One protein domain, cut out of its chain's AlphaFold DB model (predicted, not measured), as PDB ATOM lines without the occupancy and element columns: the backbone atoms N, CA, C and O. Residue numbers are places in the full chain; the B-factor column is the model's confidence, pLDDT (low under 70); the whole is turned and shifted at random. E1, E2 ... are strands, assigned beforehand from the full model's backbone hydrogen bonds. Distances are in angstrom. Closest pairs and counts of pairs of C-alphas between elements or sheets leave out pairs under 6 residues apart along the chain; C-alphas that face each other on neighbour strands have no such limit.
ATOM      1  N   THR A 367     124.885  93.477 118.599       49.38
ATOM      2  CA  THR A 367     125.981  93.035 119.470       49.38
ATOM      3  C   THR A 367     126.196  93.904 120.714       49.38
ATOM      4  O   THR A 367     126.839  93.424 121.640       49.38
ATOM      5  N   LEU A 368     125.657  95.132 120.787       57.16
ATOM      6  CA  LEU A 368     125.730  96.021 121.963       57.16
ATOM      7  C   LEU A 368     124.542  97.019 121.971       57.16
ATOM      8  O   LEU A 368     124.343  97.697 120.960       57.16
ATOM      9  N   PRO A 369     123.770  97.170 123.067       62.94
ATOM     10  CA  PRO A 369     122.720  98.188 123.155       62.94
ATOM     11  C   PRO A 369     123.338  99.578 123.403       62.94
ATOM     12  O   PRO A 369     123.822  99.871 124.499       62.94
ATOM     13  N   ILE A 370     123.342 100.429 122.372       71.12
ATOM     14  CA  ILE A 370     123.787 101.832 122.445       71.12
ATOM     15  C   ILE A 370     122.558 102.734 122.378       71.12
ATOM     16  O   ILE A 370     121.947 102.844 121.320       71.12
ATOM     17  N   TYR A 371     122.232 103.405 123.478       78.12
ATOM     18  CA  TYR A 371     121.140 104.368 123.576       78.12
ATOM     19  C   TYR A 371     121.647 105.782 123.297       78.12
ATOM     20  O   TYR A 371     122.610 106.242 123.911       78.12
ATOM     21  N   GLU A 372     120.988 106.503 122.396       83.25
ATOM     22  CA  GLU A 372     121.313 107.896 122.094       83.25
ATOM     23  C   GLU A 372     120.225 108.837 122.615       83.25
ATOM     24  O   GLU A 372     119.070 108.719 122.223       83.25
ATOM     25  N   ILE A 373     120.584 109.801 123.463       83.50
ATOM     26  CA  ILE A 373     119.647 110.773 124.038       83.50
ATOM     27  C   ILE A 373     119.711 112.077 123.228       83.50
ATOM     28  O   ILE A 373     120.729 112.774 123.252       83.50
ATOM     29  N   HIS A 374     118.626 112.399 122.511       83.25
ATOM     30  CA  HIS A 374     118.493 113.555 121.606       83.25
ATOM     31  C   HIS A 374     117.249 114.395 121.917       83.25
ATOM     32  O   HIS A 374     116.289 113.908 122.496       83.25
ATOM     33  N   ASN A 375     117.208 115.645 121.447       74.06
ATOM     34  CA  ASN A 375     116.024 116.510 121.588       74.06
ATOM     35  C   ASN A 375     114.891 116.047 120.663       74.06
ATOM     36  O   ASN A 375     113.721 116.298 120.918       74.06
ATOM     37  N   ASN A 376     115.243 115.390 119.558       75.44
ATOM     38  CA  ASN A 376     114.301 114.849 118.595       75.44
ATOM     39  C   ASN A 376     114.903 113.591 117.951       75.44
ATOM     40  O   ASN A 376     116.069 113.600 117.555       75.44
ATOM     41  N   CYS A 377     114.101 112.535 117.831       72.75
ATOM     42  CA  CYS A 377     114.492 111.247 117.257       72.75
ATOM     43  C   CYS A 377     113.938 111.009 115.843       72.75
ATOM     44  O   CYS A 377     114.006 109.886 115.360       72.75
ATOM     45  N   ALA A 378     113.419 112.048 115.177       62.38
ATOM     46  CA  ALA A 378     112.657 111.942 113.926       62.38
ATOM     47  C   ALA A 378     113.318 111.160 112.764       62.38
ATOM     48  O   ALA A 378     112.591 110.762 111.865       62.38
ATOM     49  N   ASP A 379     114.630 110.880 112.798       55.62
ATOM     50  CA  ASP A 379     115.361 110.145 111.747       55.62
ATOM     51  C   ASP A 379     116.417 109.142 112.286       55.62
ATOM     52  O   ASP A 379     117.368 108.802 111.580       55.62
ATOM     53  N   LYS A 380     116.329 108.692 113.551       53.59
ATOM     54  CA  LYS A 380     117.370 107.850 114.189       53.59
ATOM     55  C   LYS A 380     116.830 106.484 114.623       53.59
ATOM     56  O   LYS A 380     115.690 106.394 115.057       53.59
ATOM     57  N   ASN A 381     117.673 105.452 114.482       55.69
ATOM     58  CA  ASN A 381     117.432 104.029 114.791       55.69
ATOM     59  C   ASN A 381     116.689 103.778 116.124       55.69
ATOM     60  O   ASN A 381     116.697 104.633 117.006       55.69
ATOM     61  N   ASP A 382     116.176 102.551 116.306       57.25
ATOM     62  CA  ASP A 382     115.371 102.027 117.439       57.25
ATOM     63  C   ASP A 382     115.928 102.235 118.874       57.25
ATOM     64  O   ASP A 382     115.314 101.815 119.853       57.25
ATOM     65  N   TYR A 383     117.070 102.903 119.028       67.25
ATOM     66  CA  TYR A 383     117.752 103.172 120.295       67.25
ATOM     67  C   TYR A 383     117.886 104.676 120.604       67.25
ATOM     68  O   TYR A 383     118.716 105.076 121.418       67.25
ATOM     69  N   CYS A 384     117.085 105.525 119.958       74.31
ATOM     70  CA  CYS A 384     117.029 106.958 120.239       74.31
ATOM     71  C   CYS A 384     115.983 107.278 121.325       74.31
ATOM     72  O   CYS A 384     114.809 106.932 121.196       74.31
ATOM     73  N   LEU A 385     116.401 107.963 122.390       75.19
ATOM     74  CA  LEU A 385     115.563 108.420 123.499       75.19
ATOM     75  C   LEU A 385     115.404 109.944 123.430       75.19
ATOM     76  O   LEU A 385     116.382 110.664 123.227       75.19
ATOM     77  N   THR A 386     114.183 110.444 123.638       71.25
ATOM     78  CA  THR A 386     113.930 111.889 123.775       71.25
ATOM     79  C   THR A 386     113.544 112.243 125.216       71.25
ATOM     80  O   THR A 386     112.590 111.668 125.745       71.25
ATOM     81  N   PRO A 387     114.240 113.199 125.865       65.25
ATOM     82  CA  PRO A 387     113.909 113.635 127.224       65.25
ATOM     83  C   PRO A 387     112.522 114.282 127.357       65.25
ATOM     84  O   PRO A 387     111.948 114.308 128.442       65.25
ATOM     85  N   ASP A 388     111.972 114.831 126.271       65.75
ATOM     86  CA  ASP A 388     110.686 115.542 126.290       65.75
ATOM     87  C   ASP A 388     109.465 114.604 126.387       65.75
ATOM     88  O   ASP A 388     108.361 115.070 126.665       65.75
ATOM     89  N   ILE A 389     109.648 113.293 126.185       60.47
ATOM     90  CA  ILE A 389     108.562 112.299 126.217       60.47
ATOM     91  C   ILE A 389     108.491 111.575 127.571       60.47
ATOM     92  O   ILE A 389     107.419 111.101 127.949       60.47
ATOM     93  N   ILE A 390     109.596 111.493 128.325       59.34
ATOM     94  CA  ILE A 390     109.651 110.745 129.588       59.34
ATOM     95  C   ILE A 390     110.468 111.524 130.636       59.34
ATOM     96  O   ILE A 390     111.664 111.731 130.434       59.34
ATOM     97  N   PRO A 391     109.870 111.915 131.780       61.44
ATOM     98  CA  PRO A 391     110.588 112.618 132.846       61.44
ATOM     99  C   PRO A 391     111.595 111.722 133.586       61.44
ATOM    100  O   PRO A 391     112.542 112.226 134.178       61.44
ATOM    101  N   ILE A 392     111.415 110.396 133.557       65.44
ATOM    102  CA  ILE A 392     112.320 109.428 134.190       65.44
ATOM    103  C   ILE A 392     112.645 108.303 133.209       65.44
ATOM    104  O   ILE A 392     111.768 107.521 132.840       65.44
ATOM    105  N   ILE A 393     113.910 108.183 132.819       67.94
ATOM    106  CA  ILE A 393     114.395 107.032 132.052       67.94
ATOM    107  C   ILE A 393     114.790 105.953 133.066       67.94
ATOM    108  O   ILE A 393     115.818 106.080 133.725       67.94
ATOM    109  N   ASP A 394     113.949 104.927 133.218       67.94
ATOM    110  CA  ASP A 394     114.120 103.849 134.202       67.94
ATOM    111  C   ASP A 394     114.648 102.558 133.550       67.94
ATOM    112  O   ASP A 394     113.991 101.974 132.679       67.94
ATOM    113  N   LEU A 395     115.826 102.102 133.991       64.75
ATOM    114  CA  LEU A 395     116.461 100.876 133.496       64.75
ATOM    115  C   LEU A 395     115.998  99.594 134.207       64.75
ATOM    116  O   LEU A 395     116.371  98.512 133.758       64.75
ATOM    117  N   ASN A 396     115.136  99.674 135.230       57.75
ATOM    118  CA  ASN A 396     114.543  98.510 135.910       57.75
ATOM    119  C   ASN A 396     113.895  97.506 134.945       57.75
ATOM    120  O   ASN A 396     113.802  96.316 135.226       57.75
ATOM    121  N   LYS A 397     113.432  97.983 133.784       53.25
ATOM    122  CA  LYS A 397     112.765  97.163 132.762       53.25
ATOM    123  C   LYS A 397     113.738  96.386 131.863       53.25
ATOM    124  O   LYS A 397     113.293  95.616 131.014       53.25
ATOM    125  N   LEU A 398     115.048  96.580 132.019       55.50
ATOM    126  CA  LEU A 398     116.103  95.902 131.265       55.50
ATOM    127  C   LEU A 398     116.661  94.737 132.102       55.50
ATOM    128  O   LEU A 398     117.813  94.760 132.520       55.50
ATOM    129  N   GLU A 399     115.843  93.707 132.351       50.53
ATOM    130  CA  GLU A 399     116.158  92.520 133.179       50.53
ATOM    131  C   GLU A 399     117.235  91.578 132.580       50.53
ATOM    132  O   GLU A 399     117.134  90.353 132.658       50.53
ATOM    133  N   LYS A 400     118.293  92.098 131.949       56.50
ATOM    134  CA  LYS A 400     119.430  91.269 131.529       56.50
ATOM    135  C   LYS A 400     120.543  91.356 132.574       56.50
ATOM    136  O   LYS A 400     121.195  92.385 132.711       56.50
ATOM    137  N   LEU A 401     120.758  90.255 133.299       55.47
ATOM    138  CA  LEU A 401     121.928  90.046 134.162       55.47
ATOM    139  C   LEU A 401     123.226  90.194 133.342       55.47
ATOM    140  O   LEU A 401     123.304  89.682 132.225       55.47
ATOM    141  N   ASN A 402     124.240  90.856 133.908       58.31
ATOM    142  CA  ASN A 402     125.591  91.014 133.345       58.31
ATOM    143  C   ASN A 402     125.646  91.699 131.965       58.31
ATOM    144  O   ASN A 402     126.396  91.278 131.082       58.31
ATOM    145  N   SER A 403     124.842  92.741 131.755       71.38
ATOM    146  CA  SER A 403     124.844  93.521 130.511       71.38
ATOM    147  C   SER A 403     125.650  94.813 130.630       71.38
ATOM    148  O   SER A 403     125.698  95.443 131.687       71.38
ATOM    149  N   THR A 404     126.252  95.230 129.512       76.00
ATOM    150  CA  THR A 404     126.856  96.559 129.372       76.00
ATOM    151  C   THR A 404     125.904  97.480 128.617       76.00
ATOM    152  O   THR A 404     125.523  97.183 127.482       76.00
ATOM    153  N   PHE A 405     125.551  98.606 129.228       79.06
ATOM    154  CA  PHE A 405     124.695  99.639 128.656       79.06
ATOM    155  C   PHE A 405     125.528 100.860 128.272       79.06
ATOM    156  O   PHE A 405     126.292 101.373 129.089       79.06
ATOM    157  N   TYR A 406     125.365 101.343 127.039       83.75
ATOM    158  CA  TYR A 406     126.037 102.549 126.557       83.75
ATOM    159  C   TYR A 406     125.013 103.653 126.314       83.75
ATOM    160  O   TYR A 406     124.073 103.454 125.551       83.75
ATOM    161  N   PHE A 407     125.223 104.821 126.909       86.56
ATOM    162  CA  PHE A 407     124.413 106.018 126.723       86.56
ATOM    163  C   PHE A 407     125.264 107.116 126.100       86.56
ATOM    164  O   PHE A 407     126.305 107.488 126.637       86.56
ATOM    165  N   LYS A 408     124.811 107.661 124.970       87.69
ATOM    166  CA  LYS A 408     125.402 108.845 124.345       87.69
ATOM    167  C   LYS A 408     124.458 110.029 124.486       87.69
ATOM    168  O   LYS A 408     123.354 109.994 123.948       87.69
ATOM    169  N   VAL A 409     124.881 111.072 125.192       89.12
ATOM    170  CA  VAL A 409     124.044 112.237 125.513       89.12
ATOM    171  C   VAL A 409     124.412 113.403 124.604       89.12
ATOM    172  O   VAL A 409     125.517 113.929 124.691       89.12
ATOM    173  N   PHE A 410     123.493 113.829 123.737       87.69
ATOM    174  CA  PHE A 410     123.730 114.903 122.760       87.69
ATOM    175  C   PHE A 410     123.060 116.233 123.143       87.69
ATOM    176  O   PHE A 410     122.994 117.149 122.324       87.69
ATOM    177  N   VAL A 411     122.487 116.314 124.348       87.06
ATOM    178  CA  VAL A 411     121.577 117.391 124.750       87.06
ATOM    179  C   VAL A 411     121.753 117.825 126.199       87.06
ATOM    180  O   VAL A 411     122.287 117.090 127.031       87.06
ATOM    181  N   LEU A 412     121.229 119.014 126.506       86.12
ATOM    182  CA  LEU A 412     121.128 119.536 127.862       86.12
ATOM    183  C   LEU A 412     119.813 119.080 128.508       86.12
ATOM    184  O   LEU A 412     118.760 119.652 128.223       86.12
ATOM    185  N   MET A 413     119.865 118.065 129.374       85.25
ATOM    186  CA  MET A 413     118.683 117.627 130.125       85.25
ATOM    187  C   MET A 413     118.244 118.693 131.144       85.25
ATOM    188  O   MET A 413     119.071 119.391 131.740       85.25
ATOM    189  N   LYS A 414     116.927 118.821 131.341       82.75
ATOM    190  CA  LYS A 414     116.297 119.659 132.379       82.75
ATOM    191  C   LYS A 414     116.299 118.931 133.727       82.75
ATOM    192  O   LYS A 414     116.374 117.711 133.758       82.75
ATOM    193  N   ASP A 415     116.177 119.663 134.832       76.94
ATOM    194  CA  ASP A 415     116.122 119.111 136.203       76.94
ATOM    195  C   ASP A 415     114.974 118.129 136.435       76.94
ATOM    196  O   ASP A 415     115.120 117.154 137.165       76.94
ATOM    197  N   SER A 416     113.854 118.338 135.753       74.75
ATOM    198  CA  SER A 416     112.721 117.418 135.746       74.75
ATOM    199  C   SER A 416     112.968 116.118 134.964       74.75
ATOM    200  O   SER A 416     112.054 115.300 134.883       74.75
ATOM    201  N   GLN A 417     114.123 115.961 134.308       79.44
ATOM    202  CA  GLN A 417     114.467 114.818 133.458       79.44
ATOM    203  C   GLN A 417     115.606 114.031 134.103       79.44
ATOM    204  O   GLN A 417     116.757 114.460 134.060       79.44
ATOM    205  N   ILE A 418     115.292 112.875 134.682       81.25
ATOM    206  CA  ILE A 418     116.225 112.085 135.493       81.25
ATOM    207  C   ILE A 418     116.522 110.751 134.802       81.25
ATOM    208  O   ILE A 418     115.610 110.035 134.384       81.25
ATOM    209  N   LEU A 419     117.803 110.386 134.705       83.31
ATOM    210  CA  LEU A 419     118.212 109.013 134.409       83.31
ATOM    211  C   LEU A 419     118.299 108.234 135.725       83.31
ATOM    212  O   LEU A 419     119.137 108.554 136.569       83.31
ATOM    213  N   ASN A 420     117.439 107.229 135.889       78.75
ATOM    214  CA  ASN A 420     117.348 106.420 137.098       78.75
ATOM    215  C   ASN A 420     117.933 105.018 136.852       78.75
ATOM    216  O   ASN A 420     117.446 104.268 136.003       78.75
ATOM    217  N   LEU A 421     118.977 104.680 137.613       76.06
ATOM    218  CA  LEU A 421     119.680 103.393 137.573       76.06
ATOM    219  C   LEU A 421     119.324 102.457 138.743       76.06
ATOM    220  O   LEU A 421     120.077 101.526 139.038       76.06
ATOM    221  N   SER A 422     118.213 102.703 139.439       67.50
ATOM    222  CA  SER A 422     117.760 101.846 140.539       67.50
ATOM    223  C   SER A 422     117.573 100.383 140.107       67.50
ATOM    224  O   SER A 422     117.326 100.096 138.941       67.50
ATOM    225  N   ASN A 423     117.777  99.465 141.058       62.44
ATOM    226  CA  ASN A 423     117.660  97.995 140.958       62.44
ATOM    227  C   ASN A 423     118.359  97.294 139.773       62.44
ATOM    228  O   ASN A 423     117.980  96.184 139.394       62.44
ATOM    229  N   LEU A 424     119.429  97.874 139.223       67.06
ATOM    230  CA  LEU A 424     120.350  97.113 138.376       67.06
ATOM    231  C   LEU A 424     121.032  96.006 139.197       67.06
ATOM    232  O   LEU A 424     121.591  96.269 140.258       67.06
ATOM    233  N   ASN A 425     121.009  94.768 138.696       61.38
ATOM    234  CA  ASN A 425     121.678  93.637 139.345       61.38
ATOM    235  C   ASN A 425     123.206  93.819 139.410       61.38
ATOM    236  O   ASN A 425     123.812  94.460 138.543       61.38
ATOM    237  N   GLN A 426     123.828  93.178 140.407       62.78
ATOM    238  CA  GLN A 426     125.282  93.124 140.565       62.78
ATOM    239  C   GLN A 426     125.936  92.587 139.281       62.78
ATOM    240  O   GLN A 426     125.491  91.578 138.734       62.78
ATOM    241  N   GLY A 427     126.976  93.272 138.793       66.31
ATOM    242  CA  GLY A 427     127.719  92.891 137.580       66.31
ATOM    243  C   GLY A 427     127.327  93.624 136.290       66.31
ATOM    244  O   GLY A 427     127.975  93.425 135.263       66.31
ATOM    245  N   ASN A 428     126.310  94.492 136.315       77.69
ATOM    246  CA  ASN A 428     125.991  95.353 135.173       77.69
ATOM    247  C   ASN A 428     126.990  96.512 135.023       77.69
ATOM    248  O   ASN A 428     127.406  97.118 136.012       77.69
ATOM    249  N   ASN A 429     127.309  96.854 133.773       83.62
ATOM    250  CA  ASN A 429     128.214  97.948 133.422       83.62
ATOM    251  C   ASN A 429     127.433  99.065 132.724       83.62
ATOM    252  O   ASN A 429     126.661  98.803 131.803       83.62
ATOM    253  N   VAL A 430     127.653 100.315 133.113       85.94
ATOM    254  CA  VAL A 430     126.975 101.483 132.545       85.94
ATOM    255  C   VAL A 430     128.015 102.509 132.114       85.94
ATOM    256  O   VAL A 430     128.815 102.976 132.920       85.94
ATOM    257  N   ASN A 431     127.998 102.870 130.833       89.25
ATOM    258  CA  ASN A 431     128.858 103.897 130.257       89.25
ATOM    259  C   ASN A 431     127.997 105.058 129.751       89.25
ATOM    260  O   ASN A 431     127.133 104.853 128.901       89.25
ATOM    261  N   ILE A 432     128.239 106.265 130.259       91.25
ATOM    262  CA  ILE A 432     127.532 107.491 129.893       91.25
ATOM    263  C   ILE A 432     128.542 108.479 129.303       91.25
ATOM    264  O   ILE A 432     129.391 109.025 129.999       91.25
ATOM    265  N   THR A 433     128.439 108.740 128.004       92.25
ATOM    266  CA  THR A 433     129.354 109.624 127.272       92.25
ATOM    267  C   THR A 433     128.595 110.811 126.679       92.25
ATOM    268  O   THR A 433     127.623 110.634 125.944       92.25
ATOM    269  N   GLY A 434     129.039 112.033 126.958       91.12
ATOM    270  CA  GLY A 434     128.576 113.234 126.268       91.12
ATOM    271  C   GLY A 434     129.347 113.503 124.972       91.12
ATOM    272  O   GLY A 434     130.449 112.999 124.755       91.12
ATOM    273  N   ILE A 435     128.785 114.327 124.089       88.06
ATOM    274  CA  ILE A 435     129.500 114.854 122.911       88.06
ATOM    275  C   ILE A 435     130.358 116.080 123.239       88.06
ATOM    276  O   ILE A 435     131.194 116.486 122.432       88.06
ATOM    277  N   GLY A 436     130.163 116.655 124.424       83.00
ATOM    278  CA  GLY A 436     130.916 117.781 124.954       83.00
ATOM    279  C   GLY A 436     130.177 118.411 126.130       83.00
ATOM    280  O   GLY A 436     128.955 118.521 126.106       83.00
ATOM    281  N   GLN A 437     130.914 118.879 127.137       77.81
ATOM    282  CA  GLN A 437     130.344 119.414 128.384       77.81
ATOM    283  C   GLN A 437     129.312 120.528 128.169       77.81
ATOM    284  O   GLN A 437     128.273 120.545 128.812       77.81
ATOM    285  N   SER A 438     129.557 121.443 127.227       83.00
ATOM    286  CA  SER A 438     128.643 122.557 126.933       83.00
ATOM    287  C   SER A 438     127.358 122.143 126.207       83.00
ATOM    288  O   SER A 438     126.454 122.959 126.037       83.00
ATOM    289  N   GLN A 439     127.286 120.894 125.742       84.62
ATOM    290  CA  GLN A 439     126.186 120.356 124.942       84.62
ATOM    291  C   GLN A 439     125.493 119.167 125.612       84.62
ATOM    292  O   GLN A 439     124.382 118.823 125.218       84.62
ATOM    293  N   SER A 440     126.126 118.561 126.616       89.25
ATOM    294  CA  SER A 440     125.698 117.321 127.251       89.25
ATOM    295  C   SER A 440     125.581 117.514 128.756       89.25
ATOM    296  O   SER A 440     126.584 117.717 129.440       89.25
ATOM    297  N   LYS A 441     124.361 117.384 129.276       90.50
ATOM    298  CA  LYS A 441     124.069 117.482 130.710       90.50
ATOM    299  C   LYS A 441     123.099 116.389 131.135       90.50
ATOM    300  O   LYS A 441     122.152 116.113 130.400       90.50
ATOM    301  N   ILE A 442     123.309 115.819 132.321       88.94
ATOM    302  CA  ILE A 442     122.477 114.756 132.890       88.94
ATOM    303  C   ILE A 442     122.136 115.006 134.365       88.94
ATOM    304  O   ILE A 442     123.012 115.344 135.159       88.94
ATOM    305  N   TYR A 443     120.871 114.788 134.734       86.44
ATOM    306  CA  TYR A 443     120.462 114.589 136.128       86.44
ATOM    307  C   TYR A 443     120.373 113.094 136.400       86.44
ATOM    308  O   TYR A 443     119.745 112.351 135.642       86.44
ATOM    309  N   PHE A 444     121.053 112.652 137.448       85.00
ATOM    310  CA  PHE A 444     121.427 111.257 137.615       85.00
ATOM    311  C   PHE A 444     121.060 110.736 139.001       85.00
ATOM    312  O   PHE A 444     121.437 111.330 140.013       85.00
ATOM    313  N   ASP A 445     120.366 109.601 139.040       80.56
ATOM    314  CA  ASP A 445     120.035 108.891 140.270       80.56
ATOM    315  C   ASP A 445     120.507 107.429 140.216       80.56
ATOM    316  O   ASP A 445     120.089 106.659 139.351       80.56
ATOM    317  N   ALA A 446     121.365 107.047 141.162       71.19
ATOM    318  CA  ALA A 446     121.872 105.688 141.338       71.19
ATOM    319  C   ALA A 446     121.652 105.195 142.777       71.19
ATOM    320  O   ALA A 446     122.590 104.800 143.472       71.19
ATOM    321  N   GLN A 447     120.398 105.216 143.232       64.88
ATOM    322  CA  GLN A 447     119.978 104.501 144.437       64.88
ATOM    323  C   GLN A 447     120.007 102.987 144.188       64.88
ATOM    324  O   GLN A 447     119.127 102.452 143.511       64.88
ATOM    325  N   SER A 448     120.976 102.265 144.755       53.72
ATOM    326  CA  SER A 448     120.876 100.807 144.831       53.72
ATOM    327  C   SER A 448     120.310 100.409 146.193       53.72
ATOM    328  O   SER A 448     120.923 100.601 147.237       53.72
ATOM    329  N   ASN A 449     119.100  99.848 146.192       51.41
ATOM    330  CA  ASN A 449     118.480  99.258 147.380       51.41
ATOM    331  C   ASN A 449     118.867  97.772 147.538       51.41
ATOM    332  O   ASN A 449     118.057  96.970 147.995       51.41
ATOM    333  N   GLY A 450     120.096  97.390 147.152       51.72
ATOM    334  CA  GLY A 450     120.603  96.027 147.382       51.72
ATOM    335  C   GLY A 450     121.503  95.405 146.308       51.72
ATOM    336  O   GLY A 450     121.863  94.241 146.464       51.72
ATOM    337  N   ALA A 451     121.887  96.120 145.244       54.12
ATOM    338  CA  ALA A 451     122.790  95.593 144.214       54.12
ATOM    339  C   ALA A 451     123.692  96.700 143.643       54.12
ATOM    340  O   ALA A 451     123.220  97.621 142.987       54.12
ATOM    341  N   ASN A 452     125.000  96.630 143.904       63.88
ATOM    342  CA  ASN A 452     125.947  97.623 143.397       63.88
ATOM    343  C   ASN A 452     126.104  97.482 141.880       63.88
ATOM    344  O   ASN A 452     126.346  96.383 141.376       63.88
ATOM    345  N   ILE A 453     126.020  98.604 141.159       77.25
ATOM    346  CA  ILE A 453     126.399  98.662 139.745       77.25
ATOM    347  C   ILE A 453     127.855  98.190 139.645       77.25
ATOM    348  O   ILE A 453     128.720  98.711 140.348       77.25
ATOM    349  N   GLY A 454     128.141  97.199 138.799       78.25
ATOM    350  CA  GLY A 454     129.486  96.629 138.691       78.25
ATOM    351  C   GLY A 454     130.508  97.654 138.198       78.25
ATOM    352  O   GLY A 454     131.601  97.759 138.749       78.25
ATOM    353  N   PHE A 455     130.137  98.448 137.194       85.50
ATOM    354  CA  PHE A 455     130.988  99.499 136.640       85.50
ATOM    355  C   PHE A 455     130.155 100.692 136.175       85.50
ATOM    356  O   PHE A 455     129.199 100.513 135.420       85.50
ATOM    357  N   LEU A 456     130.525 101.902 136.587       89.38
ATOM    358  CA  LEU A 456     129.907 103.154 136.165       89.38
ATOM    359  C   LEU A 456     130.972 104.088 135.581       89.38
ATOM    360  O   LEU A 456     131.986 104.365 136.217       89.38
ATOM    361  N   TYR A 457     130.739 104.578 134.367       92.06
ATOM    362  CA  TYR A 457     131.699 105.382 133.616       92.06
ATOM    363  C   TYR A 457     131.068 106.646 133.047       92.06
ATOM    364  O   TYR A 457     129.992 106.578 132.450       92.06
ATOM    365  N   PHE A 458     131.783 107.767 133.163       91.62
ATOM    366  CA  PHE A 458     131.400 109.060 132.601       91.62
ATOM    367  C   PHE A 458     132.524 109.691 131.769       91.62
ATOM    368  O   PHE A 458     133.683 109.664 132.174       91.62
ATOM    369  N   GLU A 459     132.181 110.327 130.644       92.12
ATOM    370  CA  GLU A 459     133.108 111.110 129.805       92.12
ATOM    371  C   GLU A 459     132.380 112.317 129.170       92.12
ATOM    372  O   GLU A 459     131.239 112.178 128.728       92.12
ATOM    373  N   LYS A 460     133.036 113.490 129.063       91.19
ATOM    374  CA  LYS A 460     132.555 114.666 128.288       91.19
ATOM    375  C   LYS A 460     131.137 115.167 128.630       91.19
ATOM    376  O   LYS A 460     130.405 115.598 127.737       91.19
ATOM    377  N   ILE A 461     130.733 115.121 129.898       89.94
ATOM    378  CA  ILE A 461     129.361 115.414 130.334       89.94
ATOM    379  C   ILE A 461     129.317 116.194 131.655       89.94
ATOM    380  O   ILE A 461     130.160 115.990 132.528       89.94
ATOM    381  N   GLU A 462     128.313 117.060 131.808       89.38
ATOM    382  CA  GLU A 462     127.977 117.696 133.086       89.38
ATOM    383  C   GLU A 462     126.960 116.844 133.869       89.38
ATOM    384  O   GLU A 462     125.882 116.526 133.359       89.38
ATOM    385  N   ILE A 463     127.294 116.471 135.105       87.69
ATOM    386  CA  ILE A 463     126.533 115.551 135.958       87.69
ATOM    387  C   ILE A 463     125.923 116.304 137.144       87.69
ATOM    388  O   ILE A 463     126.614 117.027 137.863       87.69
ATOM    389  N   PHE A 464     124.635 116.068 137.387       86.81
ATOM    390  CA  PHE A 464     123.894 116.538 138.557       86.81
ATOM    391  C   PHE A 464     123.377 115.323 139.345       86.81
ATOM    392  O   PHE A 464     122.349 114.751 138.965       86.81
ATOM    393  N   PRO A 465     124.073 114.879 140.408       82.50
ATOM    394  CA  PRO A 465     123.588 113.783 141.239       82.50
ATOM    395  C   PRO A 465     122.335 114.217 142.014       82.50
ATOM    396  O   PRO A 465     122.337 115.257 142.661       82.50
ATOM    397  N   VAL A 466     121.273 113.411 141.968       83.44
ATOM    398  CA  VAL A 466     120.000 113.710 142.651       83.44
ATOM    399  C   VAL A 466     120.056 113.359 144.144       83.44
ATOM    400  O   VAL A 466     119.521 114.096 144.961       83.44
ATOM    401  N   ASN A 467     120.720 112.254 144.512       76.56
ATOM    402  CA  ASN A 467     120.737 111.724 145.887       76.56
ATOM    403  C   ASN A 467     122.110 111.765 146.583       76.56
ATOM    404  O   ASN A 467     122.270 111.159 147.642       76.56
ATOM    405  N   TYR A 468     123.108 112.428 145.983       80.00
ATOM    406  CA  TYR A 468     124.498 112.569 146.471       80.00
ATOM    407  C   TYR A 468     125.181 111.283 146.980       80.00
ATOM    408  O   TYR A 468     126.249 111.330 147.580       80.00
ATOM    409  N   THR A 469     124.602 110.116 146.713       82.31
ATOM    410  CA  THR A 469     125.120 108.798 147.064       82.31
ATOM    411  C   THR A 469     125.085 107.956 145.804       82.31
ATOM    412  O   THR A 469     124.050 107.885 145.141       82.31
ATOM    413  N   ILE A 470     126.214 107.341 145.463       81.62
ATOM    414  CA  ILE A 470     126.345 106.500 144.273       81.62
ATOM    415  C   ILE A 470     126.791 105.114 144.732       81.62
ATOM    416  O   ILE A 470     127.837 104.964 145.360       81.62
ATOM    417  N   PHE A 471     125.982 104.101 144.420       80.56
ATOM    418  CA  PHE A 471     126.254 102.706 144.764       80.56
ATOM    419  C   PHE A 471     126.808 101.940 143.558       80.56
ATOM    420  O   PHE A 471     126.060 101.415 142.725       80.56
ATOM    421  N   CYS A 472     128.132 101.854 143.475       82.56
ATOM    422  CA  CYS A 472     128.852 101.071 142.475       82.56
ATOM    423  C   CYS A 472     130.052 100.334 143.091       82.56
ATOM    424  O   CYS A 472     130.438 100.603 144.229       82.56
ATOM    425  N   GLU A 473     130.574  99.336 142.371       84.38
ATOM    426  CA  GLU A 473     131.846  98.681 142.704       84.38
ATOM    427  C   GLU A 473     133.045  99.384 142.057       84.38
ATOM    428  O   GLU A 473     134.133  99.351 142.626       84.38
ATOM    429  N   ASN A 474     132.862  99.952 140.861       87.00
ATOM    430  CA  ASN A 474     133.899 100.657 140.111       87.00
ATOM    431  C   ASN A 474     133.318 101.946 139.511       87.00
ATOM    432  O   ASN A 474     132.386 101.872 138.704       87.00
ATOM    433  N   LEU A 475     133.891 103.101 139.840       89.56
ATOM    434  CA  LEU A 475     133.520 104.408 139.300       89.56
ATOM    435  C   LEU A 475     134.681 105.004 138.508       89.56
ATOM    436  O   LEU A 475     135.764 105.213 139.042       89.56
ATOM    437  N   THR A 476     134.448 105.329 137.238       91.06
ATOM    438  CA  THR A 476     135.434 105.989 136.373       91.06
ATOM    439  C   THR A 476     134.910 107.328 135.859       91.06
ATOM    440  O   THR A 476     133.911 107.381 135.142       91.06
ATOM    441  N   LEU A 477     135.611 108.412 136.188       88.44
ATOM    442  CA  LEU A 477     135.338 109.766 135.710       88.44
ATOM    443  C   LEU A 477     136.450 110.195 134.747       88.44
ATOM    444  O   LEU A 477     137.580 110.412 135.169       88.44
ATOM    445  N   MET A 478     136.149 110.286 133.451       87.50
ATOM    446  CA  MET A 478     137.137 110.608 132.416       87.50
ATOM    447  C   MET A 478     137.205 112.101 132.075       87.50
ATOM    448  O   MET A 478     136.416 112.905 132.573       87.50
ATOM    449  N   SER A 479     138.121 112.453 131.164       82.50
ATOM    450  CA  SER A 479     138.324 113.822 130.696       82.50
ATOM    451  C   SER A 479     137.015 114.482 130.266       82.50
ATOM    452  O   SER A 479     136.194 113.916 129.532       82.50
ATOM    453  N   GLY A 480     136.848 115.731 130.681       80.81
ATOM    454  CA  GLY A 480     135.666 116.499 130.323       80.81
ATOM    455  C   GLY A 480     134.423 116.090 131.116       80.81
ATOM    456  O   GLY A 480     133.314 116.323 130.651       80.81
ATOM    457  N   VAL A 481     134.552 115.522 132.311       85.44
ATOM    458  CA  VAL A 481     133.429 115.421 133.253       85.44
ATOM    459  C   VAL A 481     133.410 116.642 134.177       85.44
ATOM    460  O   VAL A 481     134.451 117.078 134.669       85.44
ATOM    461  N   THR A 482     132.229 117.216 134.395       82.69
ATOM    462  CA  THR A 482     131.977 118.248 135.415       82.69
ATOM    463  C   THR A 482     130.852 117.789 136.321       82.69
ATOM    464  O   THR A 482     129.856 117.251 135.846       82.69
ATOM    465  N   ILE A 483     130.988 118.007 137.626       79.44
ATOM    466  CA  ILE A 483     129.934 117.692 138.590       79.44
ATOM    467  C   ILE A 483     129.441 119.003 139.189       79.44
ATOM    468  O   ILE A 483     130.214 119.747 139.789       79.44
ATOM    469  N   ALA A 484     128.166 119.315 138.986       71.00
ATOM    470  CA  ALA A 484     127.611 120.592 139.400       71.00
ATOM    471  C   ALA A 484     127.448 120.710 140.930       71.00
ATOM    472  O   ALA A 484     127.273 119.730 141.649       71.00
ATOM    473  N   ASN A 485     127.546 121.955 141.394       64.88
ATOM    474  CA  ASN A 485     128.021 122.385 142.708       64.88
ATOM    475  C   ASN A 485     127.193 121.953 143.944       64.88
ATOM    476  O   ASN A 485     125.963 121.989 143.911       64.88
ATOM    477  N   GLY A 486     127.890 121.710 145.068       56.88
ATOM    478  CA  GLY A 486     127.412 122.063 146.415       56.88
ATOM    479  C   GLY A 486     127.581 121.023 147.522       56.88
ATOM    480  O   GLY A 486     127.963 121.387 148.634       56.88
ATOM    481  N   GLU A 487     127.301 119.748 147.253       64.00
ATOM    482  CA  GLU A 487     127.203 118.745 148.319       64.00
ATOM    483  C   GLU A 487     128.163 117.575 148.139       64.00
ATOM    484  O   GLU A 487     128.590 117.212 147.041       64.00
ATOM    485  N   LYS A 488     128.522 117.002 149.282       76.75
ATOM    486  CA  LYS A 488     129.474 115.915 149.422       76.75
ATOM    487  C   LYS A 488     128.913 114.628 148.819       76.75
ATOM    488  O   LYS A 488     127.864 114.160 149.257       76.75
ATOM    489  N   ILE A 489     129.632 114.032 147.868       80.75
ATOM    490  CA  ILE A 489     129.213 112.780 147.224       80.75
ATOM    491  C   ILE A 489     129.751 111.591 148.013       80.75
ATOM    492  O   ILE A 489     130.952 111.485 148.250       80.75
ATOM    493  N   ASN A 490     128.866 110.685 148.414       82.44
ATOM    494  CA  ASN A 490     129.211 109.478 149.152       82.44
ATOM    495  C   ASN A 490     129.309 108.259 148.219       82.44
ATOM    496  O   ASN A 490     128.374 107.966 147.472       82.44
ATOM    497  N   LEU A 491     130.424 107.533 148.311       82.44
ATOM    498  CA  LEU A 491     130.750 106.321 147.554       82.44
ATOM    499  C   LEU A 491     130.968 105.145 148.533       82.44
ATOM    500  O   LEU A 491     132.106 104.741 148.780       82.44
ATOM    501  N   PRO A 492     129.898 104.607 149.155       75.62
ATOM    502  CA  PRO A 492     130.002 103.713 150.314       75.62
ATOM    503  C   PRO A 492     130.453 102.278 149.999       75.62
ATOM    504  O   PRO A 492     130.809 101.546 150.918       75.62
ATOM    505  N   SER A 493     130.414 101.849 148.737       73.62
ATOM    506  CA  SER A 493     130.678 100.460 148.321       73.62
ATOM    507  C   SER A 493     131.810 100.315 147.302       73.62
ATOM    508  O   SER A 493     131.994  99.244 146.721       73.62
ATOM    509  N   GLU A 494     132.523 101.405 147.050       77.25
ATOM    510  CA  GLU A 494     133.425 101.538 145.919       77.25
ATOM    511  C   GLU A 494     134.725 100.757 146.142       77.25
ATOM    512  O   GLU A 494     135.405 100.942 147.152       77.25
ATOM    513  N   LYS A 495     135.096  99.895 145.192       83.00
ATOM    514  CA  LYS A 495     136.387  99.194 145.208       83.00
ATOM    515  C   LYS A 495     137.456  99.981 144.459       83.00
ATOM    516  O   LYS A 495     138.580 100.031 144.950       83.00
ATOM    517  N   ASN A 496     137.142 100.576 143.302       85.38
ATOM    518  CA  ASN A 496     138.133 101.262 142.466       85.38
ATOM    519  C   ASN A 496     137.608 102.573 141.872       85.38
ATOM    520  O   ASN A 496     136.952 102.586 140.829       85.38
ATOM    521  N   PHE A 497     138.020 103.687 142.463       88.12
ATOM    522  CA  PHE A 497     137.677 105.013 141.979       88.12
ATOM    523  C   PHE A 497     138.759 105.550 141.034       88.12
ATOM    524  O   PHE A 497     139.884 105.801 141.459       88.12
ATOM    525  N   ILE A 498     138.433 105.730 139.754       88.31
ATOM    526  CA  ILE A 498     139.354 106.198 138.709       88.31
ATOM    527  C   ILE A 498     138.941 107.589 138.233       88.31
ATOM    528  O   ILE A 498     137.782 107.825 137.896       88.31
ATOM    529  N   ILE A 499     139.904 108.502 138.148       84.19
ATOM    530  CA  ILE A 499     139.696 109.894 137.753       84.19
ATOM    531  C   ILE A 499     140.704 110.297 136.684       84.19
ATOM    532  O   ILE A 499     141.884 109.997 136.817       84.19
ATOM    533  N   ASN A 500     140.258 111.022 135.659       79.56
ATOM    534  CA  ASN A 500     141.098 111.640 134.639       79.56
ATOM    535  C   ASN A 500     140.597 113.053 134.306       79.56
ATOM    536  O   ASN A 500     139.446 113.188 133.905       79.56
ATOM    537  N   GLU A 501     141.457 114.070 134.436       70.38
ATOM    538  CA  GLU A 501     141.204 115.470 134.023       70.38
ATOM    539  C   GLU A 501     139.782 115.986 134.335       70.38
ATOM    540  O   GLU A 501     138.925 116.103 133.448       70.38
ATOM    541  N   LEU A 502     139.530 116.314 135.605       59.75
ATOM    542  CA  LEU A 502     138.252 116.871 136.050       59.75
ATOM    543  C   LEU A 502     138.309 118.395 136.083       59.75
ATOM    544  O   LEU A 502     139.224 118.959 136.659       59.75
ATOM    545  N   GLY A 503     137.323 119.053 135.467       54.81
ATOM    546  CA  GLY A 503     137.294 120.520 135.387       54.81
ATOM    547  C   GLY A 503     136.715 121.219 136.622       54.81
ATOM    548  O   GLY A 503     136.884 122.420 136.769       54.81
ATOM    549  N   TYR A 504     135.974 120.502 137.476       57.09
ATOM    550  CA  TYR A 504     135.407 121.011 138.735       57.09
ATOM    551  C   TYR A 504     134.808 119.855 139.554       57.09
ATOM    552  O   TYR A 504     134.096 119.026 138.974       57.09
ATOM    553  N   ILE A 505     135.045 119.792 140.875       59.97
ATOM    554  CA  ILE A 505     134.495 118.725 141.735       59.97
ATOM    555  C   ILE A 505     134.100 119.219 143.150       59.97
ATOM    556  O   ILE A 505     134.866 119.966 143.759       59.97
ATOM    557  N   PRO A 506     132.969 118.752 143.723       58.41
ATOM    558  CA  PRO A 506     132.720 118.717 145.176       58.41
ATOM    559  C   PRO A 506     133.586 117.681 145.940       58.41
ATOM    560  O   PRO A 506     134.227 116.818 145.354       58.41
ATOM    561  N   SER A 507     133.574 117.702 147.278       70.81
ATOM    562  CA  SER A 507     134.275 116.694 148.098       70.81
ATOM    563  C   SER A 507     133.643 115.295 147.973       70.81
ATOM    564  O   SER A 507     132.436 115.160 148.199       70.81
ATOM    565  N   PHE A 508     134.431 114.246 147.718       79.38
ATOM    566  CA  PHE A 508     133.962 112.850 147.817       79.38
ATOM    567  C   PHE A 508     134.231 112.263 149.208       79.38
ATOM    568  O   PHE A 508     135.260 112.559 149.803       79.38
ATOM    569  N   THR A 509     133.368 111.377 149.710       81.00
ATOM    570  CA  THR A 509     133.746 110.392 150.739       81.00
ATOM    571  C   THR A 509     133.693 109.000 150.157       81.00
ATOM    572  O   THR A 509     132.668 108.595 149.620       81.00
ATOM    573  N   ILE A 510     134.802 108.285 150.294       81.75
ATOM    574  CA  ILE A 510     134.984 106.926 149.783       81.75
ATOM    575  C   ILE A 510     135.084 105.924 150.934       81.75
ATOM    576  O   ILE A 510     135.341 106.304 152.080       81.75
ATOM    577  N   ALA A 511     134.859 104.653 150.619       79.69
ATOM    578  CA  ALA A 511     134.921 103.553 151.571       79.69
ATOM    579  C   ALA A 511     136.361 103.207 151.993       79.69
ATOM    580  O   ALA A 511     137.334 103.538 151.313       79.69
ATOM    581  N   ASP A 512     136.471 102.476 153.107       71.94
ATOM    582  CA  ASP A 512     137.720 102.225 153.834       71.94
ATOM    583  C   ASP A 512     138.823 101.529 153.010       71.94
ATOM    584  O   ASP A 512     140.018 101.663 153.270       71.94
TER     585      ASP A 512
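This is residues 367 to 512 of the 884 residues of an uncharacterized protein of Tritrichomonas foetus (UniProt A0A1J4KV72). With little regular structure, the chain winds in stacked turns: odd strands E1 to E11 form one wall, even strands E2 to E8, then E10 and E12, another side. These three sheets are parallel, ordered as numbered. The printed part has 146 residues, 51 of them in strands E1 to E12: under half, class all strand, no named helix. It is compact, 48 by 34 by 26 A, radius of gyration of the C-alphas 14.4 A.

Find C-alpha 370 at (123.787, 101.832, 122.445), starting E1, residues 370 to 373; then find E3, 404 to 409, E5, 429 to 434, 16.9 A long, E7, 455 to 459, E9, 474 to 477, E11, 496 to 500. Also find E2, 392 to 394, E4, 418 to 420, E6, 441 to 445, E8, 462 to 465, E10, 489 to 491, and E12, 508 to 510, ending at (134.984, 106.926, 149.783).

Between parallel E3 and E5, find N 407 and O 431 within hydrogen-bond range, 2.8 A. E8 and E10 are only just apart, closest C-alphas 8.3 A.

The printed part has no cut; links E1 to E2 and E9 to E10 are long; pLDDT is under 70 in 45 residues.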